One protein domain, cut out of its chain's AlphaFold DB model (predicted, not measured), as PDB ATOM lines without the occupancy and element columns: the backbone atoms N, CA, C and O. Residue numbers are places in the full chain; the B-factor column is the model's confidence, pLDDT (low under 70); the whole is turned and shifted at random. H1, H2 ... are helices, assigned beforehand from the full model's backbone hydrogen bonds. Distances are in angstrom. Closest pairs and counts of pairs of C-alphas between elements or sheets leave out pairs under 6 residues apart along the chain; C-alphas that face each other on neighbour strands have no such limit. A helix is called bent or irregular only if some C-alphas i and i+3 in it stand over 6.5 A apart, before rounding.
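What this domain is: This is residues 31 to 42 and 202 to 245 of the 257 residues of the protein "PepSY-associated transmembrane protein" of Tepidamorphus gemmatus (UniProt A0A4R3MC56). A short helix, H1, packs on H2, and past a tight link H3 starts near H2, kinks, and runs out as a long arm whose residues 232 to 245 stick out free. The printed part has 56 residues with three named helices, H1, H2, H3, and no named strand, all helix by class. It is only just loose, close to extended, with a radius of gyration of the C-alphas of 15.0 A, and flat, spanning 49 by 26 by 11 A.

Where its parts are: H1, residues 31 to 42, begins at C-alpha 31 (50.752, 11.243, 93.972) and measures 16.8 A. H2, residues 203 to 211, measures 11.8 A. H3, residues 214 to 245, measures 42.1 A and ends at C-alpha 245 (39.113, 34.874, 95.264). H3 is irregular, with C-alphas 215 and 218 9.2 A apart, and has a kink of 86 degrees near residue 221.

How they stand to each other: H1 and H2 touch, the closest C-alphas being those of Ser 37 and Met 207, 7.0 A apart, at a steep tilt of 47 degrees, opposite ways. H2 and H3 are close but not clearly touching, closest at the C-alphas of Ser 209 and Phe 215, 5.4 A. H1 and H3 are only just apart, at 8.4 A. Every O i to N i+4 pair is within hydrogen-bond range in H1 and H2, and 22 of 28 in H3.

The domain as a whole: The C-alphas of Ser 202 and Ser 245 are the farthest apart, 49.4 A. Residues 43 to 201 are not printed, and C-alphas 42 and 202 are 16.2 A apart across this cut. Residues 37 and 41 have pLDDT under 70.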
ATOM      1  N   ILE A  31      49.541  10.406  93.982       80.94
ATOM      2  CA  ILE A  31      50.752  11.243  93.972       80.94
ATOM      3  C   ILE A  31      51.688  10.839  95.119       80.94
ATOM      4  O   ILE A  31      52.890  10.684  94.906       80.94
ATOM      5  N   LEU A  32      51.143  10.606  96.315       80.75
ATOM      6  CA  LEU A  32      51.900  10.146  97.475       80.75
ATOM      7  C   LEU A  32      52.520   8.764  97.228       80.75
ATOM      8  O   LEU A  32      53.696   8.571  97.525       80.75
ATOM      9  N   ILE A  33      51.771   7.825  96.640       81.44
ATOM     10  CA  ILE A  33      52.289   6.493  96.290       81.44
ATOM     11  C   ILE A  33      53.462   6.614  95.310       81.44
ATOM     12  O   ILE A  33      54.499   5.982  95.520       81.44
ATOM     13  N   ILE A  34      53.341   7.447  94.272       80.75
ATOM     14  CA  ILE A  34      54.419   7.674  93.298       80.75
ATOM     15  C   ILE A  34      55.633   8.315  93.980       80.75
ATOM     16  O   ILE A  34      56.752   7.833  93.801       80.75
ATOM     17  N   ALA A  35      55.429   9.344  94.806       78.75
ATOM     18  CA  ALA A  35      56.502  10.022  95.530       78.75
ATOM     19  C   ALA A  35      57.264   9.054  96.449       78.75
ATOM     20  O   ALA A  35      58.488   8.948  96.362       78.75
ATOM     21  N   VAL A  36      56.552   8.264  97.255       78.31
ATOM     22  CA  VAL A  36      57.167   7.230  98.099       78.31
ATOM     23  C   VAL A  36      57.915   6.211  97.232       78.31
ATOM     24  O   VAL A  36      59.075   5.912  97.508       78.31
ATOM     25  N   SER A  37      57.322   5.758  96.124       69.88
ATOM     26  CA  SER A  37      57.973   4.832  95.185       69.88
ATOM     27  C   SER A  37      59.298   5.372  94.642       69.88
ATOM     28  O   SER A  37      60.271   4.621  94.542       69.88
ATOM     29  N   THR A  38      59.372   6.671  94.331       76.19
ATOM     30  CA  THR A  38      60.612   7.297  93.843       76.19
ATOM     31  C   THR A  38      61.712   7.345  94.904       76.19
ATOM     32  O   THR A  38      62.867   7.060  94.586       76.19
ATOM     33  N   VAL A  39      61.369   7.607  96.170       71.00
ATOM     34  CA  VAL A  39      62.337   7.594  97.283       71.00
ATOM     35  C   VAL A  39      62.939   6.196  97.457       71.00
ATOM     36  O   VAL A  39      64.161   6.063  97.543       71.00
ATOM     37  N   PHE A  40      62.109   5.150  97.412       70.38
ATOM     38  CA  PHE A  40      62.565   3.755  97.480       70.38
ATOM     39  C   PHE A  40      63.427   3.342  96.276       70.38
ATOM     40  O   PHE A  40      64.361   2.556  96.423       70.38
ATOM     41  N   LEU A  41      63.157   3.874  95.080       66.62
ATOM     42  CA  LEU A  41      63.972   3.613  93.886       66.62
ATOM     43  C   LEU A  41      65.376   4.227  93.984       66.62
ATOM     44  O   LEU A  41      66.348   3.606  93.541       66.62
ATOM     45  N   VAL A  42      65.482   5.431  94.552       73.19
ATOM     46  CA  VAL A  42      66.749   6.165  94.685       73.19
ATOM     47  C   VAL A  42      67.601   5.609  95.828       73.19
ATOM     48  O   VAL A  42      68.813   5.445  95.667       73.19
ATOM     49  N   SER A 202      60.714 -10.289  94.541       74.31
ATOM     50  CA  SER A 202      61.462  -9.127  94.993       74.31
ATOM     51  C   SER A 202      60.517  -7.929  94.990       74.31
ATOM     52  O   SER A 202      60.020  -7.534  93.931       74.31
ATOM     53  N   VAL A 203      60.302  -7.323  96.163       80.56
ATOM     54  CA  VAL A 203      59.553  -6.063  96.315       80.56
ATOM     55  C   VAL A 203      60.078  -5.020  95.336       80.56
ATOM     56  O   VAL A 203      59.303  -4.286  94.747       80.56
ATOM     57  N   ARG A 204      61.382  -5.027  95.051       73.81
ATOM     58  CA  ARG A 204      62.014  -4.165  94.049       73.81
ATOM     59  C   ARG A 204      61.453  -4.379  92.642       73.81
ATOM     60  O   ARG A 204      61.223  -3.407  91.929       73.81
ATOM     61  N   LYS A 205      61.229  -5.633  92.234       76.50
ATOM     62  CA  LYS A 205      60.652  -5.998  90.927       76.50
ATOM     63  C   LYS A 205      59.163  -5.644  90.885       76.50
ATOM     64  O   LYS A 205      58.720  -5.077  89.893       76.50
ATOM     65  N   LEU A 206      58.433  -5.871  91.982       79.88
ATOM     66  CA  LEU A 206      57.032  -5.456  92.127       79.88
ATOM     67  C   LEU A 206      56.886  -3.929  92.046       79.88
ATOM     68  O   LEU A 206      56.123  -3.427  91.231       79.88
ATOM     69  N   MET A 207      57.675  -3.192  92.827       79.31
ATOM     70  CA  MET A 207      57.676  -1.729  92.875       79.31
ATOM     71  C   MET A 207      58.090  -1.135  91.530       79.31
ATOM     72  O   MET A 207      57.480  -0.181  91.061       79.31
ATOM     73  N   LYS A 208      59.090  -1.727  90.863       79.00
ATOM     74  CA  LYS A 208      59.503  -1.310  89.518       79.00
ATOM     75  C   LYS A 208      58.393  -1.551  88.493       79.00
ATOM     76  O   LYS A 208      58.166  -0.680  87.659       79.00
ATOM     77  N   SER A 209      57.679  -2.676  88.565       74.62
ATOM     78  CA  SER A 209      56.523  -2.955  87.699       74.62
ATOM     79  C   SER A 209      55.316  -2.061  88.002       74.62
ATOM     80  O   SER A 209      54.615  -1.672  87.072       74.62
ATOM     81  N   LEU A 210      55.103  -1.696  89.271       80.00
ATOM     82  CA  LEU A 210      54.070  -0.747  89.691       80.00
ATOM     83  C   LEU A 210      54.389   0.665  89.178       80.00
ATOM     84  O   LEU A 210      53.532   1.330  88.611       80.00
ATOM     85  N   HIS A 211      55.646   1.092  89.309       77.06
ATOM     86  CA  HIS A 211      56.106   2.411  88.880       77.06
ATOM     87  C   HIS A 211      56.142   2.570  87.355       77.06
ATOM     88  O   HIS A 211      55.848   3.640  86.838       77.06
ATOM     89  N   THR A 212      56.490   1.511  86.621       73.94
ATOM     90  CA  THR A 212      56.514   1.543  85.148       73.94
ATOM     91  C   THR A 212      55.143   1.305  84.513       73.94
ATOM     92  O   THR A 212      55.058   1.266  83.293       73.94
ATOM     93  N   GLY A 213      54.081   1.089  85.303       70.38
ATOM     94  CA  GLY A 213      52.745   0.758  84.788       70.38
ATOM     95  C   GLY A 213      52.648  -0.624  84.125       70.38
ATOM     96  O   GLY A 213      51.563  -1.059  83.749       70.38
ATOM     97  N   LYS A 214      53.761  -1.367  84.046       79.25
ATOM     98  CA  LYS A 214      53.863  -2.671  83.373       79.25
ATOM     99  C   LYS A 214      52.990  -3.755  84.002       79.25
ATOM    100  O   LYS A 214      52.729  -4.770  83.365       79.25
ATOM    101  N   PHE A 215      52.540  -3.543  85.238       78.06
ATOM    102  CA  PHE A 215      51.596  -4.429  85.916       78.06
ATOM    103  C   PHE A 215      50.232  -4.517  85.205       78.06
ATOM    104  O   PHE A 215      49.565  -5.540  85.316       78.06
ATOM    105  N   LEU A 216      49.829  -3.493  84.447       76.44
ATOM    106  CA  LEU A 216      48.519  -3.456  83.777       76.44
ATOM    107  C   LEU A 216      48.558  -3.958  82.327       76.44
ATOM    108  O   LEU A 216      47.557  -3.888  81.615       76.44
ATOM    109  N   GLY A 217      49.701  -4.489  81.889       82.44
ATOM    110  CA  GLY A 217      49.877  -5.008  80.537       82.44
ATOM    111  C   GLY A 217      49.664  -3.917  79.474       82.44
ATOM    112  O   GLY A 217      50.250  -2.845  79.606       82.44
ATOM    113  N   PRO A 218      48.851  -4.155  78.428       86.31
ATOM    114  CA  PRO A 218      48.646  -3.217  77.313       86.31
ATOM    115  C   PRO A 218      47.837  -1.950  77.671       86.31
ATOM    116  O   PRO A 218      47.520  -1.151  76.794       86.31
ATOM    117  N   LEU A 219      47.464  -1.770  78.942       80.62
ATOM    118  CA  LEU A 219      46.758  -0.592  79.467       80.62
ATOM    119  C   LEU A 219      47.709   0.427  80.125       80.62
ATOM    120  O   LEU A 219      47.261   1.305  80.861       80.62
ATOM    121  N   ASP A 220      49.015   0.317  79.888       77.25
ATOM    122  CA  ASP A 220      50.035   1.233  80.409       77.25
ATOM    123  C   ASP A 220      49.776   2.702  80.024       77.25
ATOM    124  O   ASP A 220      49.894   3.596  80.867       77.25
ATOM    125  N   TRP A 221      49.329   2.949  78.793       78.50
ATOM    126  CA  TRP A 221      48.960   4.281  78.299       78.50
ATOM    127  C   TRP A 221      47.782   4.911  79.062       78.50
ATOM    128  O   TRP A 221      47.812   6.103  79.371       78.50
ATOM    129  N   LEU A 222      46.786   4.107  79.455       80.88
ATOM    130  CA  LEU A 222      45.604   4.587  80.179       80.88
ATOM    131  C   LEU A 222      45.973   5.117  81.572       80.88
ATOM    132  O   LEU A 222      45.350   6.045  82.084       80.88
ATOM    133  N   TRP A 223      47.001   4.537  82.192       76.50
ATOM    134  CA  TRP A 223      47.480   4.977  83.500       76.50
ATOM    135  C   TRP A 223      48.192   6.326  83.447       76.50
ATOM    136  O   TRP A 223      48.001   7.151  84.344       76.50
ATOM    137  N   ALA A 224      48.975   6.569  82.394       76.25
ATOM    138  CA  ALA A 224      49.586   7.873  82.162       76.25
ATOM    139  C   ALA A 224      48.510   8.954  81.971       76.25
ATOM    140  O   ALA A 224      48.582  10.006  82.612       76.25
ATOM    141  N   ASP A 225      47.471   8.656  81.185       79.38
ATOM    142  CA  ASP A 225      46.337   9.558  80.978       79.38
ATOM    143  C   ASP A 225      45.573   9.826  82.278       79.38
ATOM    144  O   ASP A 225      45.221  10.971  82.553       79.38
ATOM    145  N   LEU A 226      45.371   8.816  83.131       81.25
ATOM    146  CA  LEU A 226      44.694   8.984  84.420       81.25
ATOM    147  C   LEU A 226      45.453   9.948  85.353       81.25
ATOM    148  O   LEU A 226      44.838  10.805  85.995       81.25
ATOM    149  N   ILE A 227      46.785   9.838  85.407       81.38
ATOM    150  CA  ILE A 227      47.643  10.732  86.202       81.38
ATOM    151  C   ILE A 227      47.657  12.143  85.599       81.38
ATOM    152  O   ILE A 227      47.512  13.130  86.325       81.38
ATOM    153  N   ALA A 228      47.801  12.256  84.276       80.19
ATOM    154  CA  ALA A 228      47.783  13.542  83.582       80.19
ATOM    155  C   ALA A 228      46.443  14.265  83.786       80.19
ATOM    156  O   ALA A 228      46.420  15.457  84.100       80.19
ATOM    157  N   LEU A 229      45.332  13.532  83.697       82.56
ATOM    158  CA  LEU A 229      43.990  14.035  83.960       82.56
ATOM    159  C   LEU A 229      43.858  14.515  85.412       82.56
ATOM    160  O   LEU A 229      43.333  15.605  85.644       82.56
ATOM    161  N   SER A 230      44.371  13.764  86.398       81.25
ATOM    162  CA  SER A 230      44.294  14.177  87.808       81.25
ATOM    163  C   SER A 230      45.072  15.470  88.067       81.25
ATOM    164  O   SER A 230      44.565  16.368  88.744       81.25
ATOM    165  N   LEU A 231      46.278  15.596  87.504       81.56
ATOM    166  CA  LEU A 231      47.090  16.810  87.597       81.56
ATOM    167  C   LEU A 231      46.412  17.990  86.895       81.56
ATOM    168  O   LEU A 231      46.364  19.088  87.452       81.56
ATOM    169  N   PHE A 232      45.829  17.764  85.717       84.12
ATOM    170  CA  PHE A 232      45.080  18.782  84.987       84.12
ATOM    171  C   PHE A 232      43.906  19.319  85.814       84.12
ATOM    172  O   PHE A 232      43.785  20.532  85.986       84.12
ATOM    173  N   PHE A 233      43.086  18.440  86.401       81.50
ATOM    174  CA  PHE A 233      41.988  18.848  87.282       81.50
ATOM    175  C   PHE A 233      42.478  19.611  88.518       81.50
ATOM    176  O   PHE A 233      41.827  20.570  88.944       81.50
ATOM    177  N   PHE A 234      43.628  19.228  89.078       81.12
ATOM    178  CA  PHE A 234      44.219  19.920  90.220       81.12
ATOM    179  C   PHE A 234      44.625  21.358  89.865       81.12
ATOM    180  O   PHE A 234      44.251  22.300  90.568       81.12
ATOM    181  N   VAL A 235      45.305  21.542  88.728       82.75
ATOM    182  CA  VAL A 235      45.669  22.870  88.206       82.75
ATOM    183  C   VAL A 235      44.416  23.693  87.909       82.75
ATOM    184  O   VAL A 235      44.316  24.841  88.349       82.75
ATOM    185  N   LEU A 236      43.428  23.105  87.229       82.50
ATOM    186  CA  LEU A 236      42.185  23.790  86.878       82.50
ATOM    187  C   LEU A 236      41.435  24.271  88.125       82.50
ATOM    188  O   LEU A 236      40.920  25.390  88.148       82.50
ATOM    189  N   SER A 237      41.423  23.466  89.192       82.06
ATOM    190  CA  SER A 237      40.787  23.867  90.443       82.06
ATOM    191  C   SER A 237      41.560  24.953  91.196       82.06
ATOM    192  O   SER A 237      40.957  25.893  91.727       82.06
ATOM    193  N   GLY A 238      42.895  24.893  91.198       79.38
ATOM    194  CA  GLY A 238      43.732  25.971  91.734       79.38
ATOM    195  C   GLY A 238      43.458  27.305  91.032       79.38
ATOM    196  O   GLY A 238      43.210  28.323  91.680       79.38
ATOM    197  N   VAL A 239      43.381  27.290  89.699       83.69
ATOM    198  CA  VAL A 239      43.060  28.482  88.898       83.69
ATOM    199  C   VAL A 239      41.634  28.971  89.168       83.69
ATOM    200  O   VAL A 239      41.412  30.170  89.356       83.69
ATOM    201  N   MET A 240      40.653  28.066  89.243       83.69
ATOM    202  CA  MET A 240      39.255  28.423  89.502       83.69
ATOM    203  C   MET A 240      39.070  29.074  90.883       83.69
ATOM    204  O   MET A 240      38.344  30.067  91.015       83.69
ATOM    205  N   THR A 241      39.728  28.539  91.915       81.62
ATOM    206  CA  THR A 241      39.672  29.090  93.280       81.62
ATOM    207  C   THR A 241      40.365  30.448  93.367       81.62
ATOM    208  O   THR A 241      39.787  31.380  93.937       81.62
ATOM    209  N   TRP A 242      41.529  30.605  92.728       83.94
ATOM    210  CA  TRP A 242      42.226  31.886  92.627       83.94
ATOM    211  C   TRP A 242      41.376  32.947  91.920       83.94
ATOM    212  O   TRP A 242      41.152  34.030  92.468       83.94
ATOM    213  N   TRP A 243      40.802  32.619  90.759       86.50
ATOM    214  CA  TRP A 243      39.983  33.561  89.996       86.50
ATOM    215  C   TRP A 243      38.749  34.020  90.779       86.50
ATOM    216  O   TRP A 243      38.390  35.199  90.760       86.50
ATOM    217  N   ARG A 244      38.109  33.112  91.524       81.25
ATOM    218  CA  ARG A 244      36.976  33.464  92.390       81.25
ATOM    219  C   ARG A 244      37.404  34.331  93.576       81.25
ATOM    220  O   ARG A 244      36.652  35.233  93.947       81.25
ATOM    221  N   SER A 245      38.572  34.070  94.162       78.81
ATOM    222  CA  SER A 245      39.113  34.874  95.264       78.81
ATOM    223  C   SER A 245      39.429  36.299  94.804       78.81
ATOM    224  O   SER A 245      39.026  37.265  95.451       78.81
TER     225      SER A 245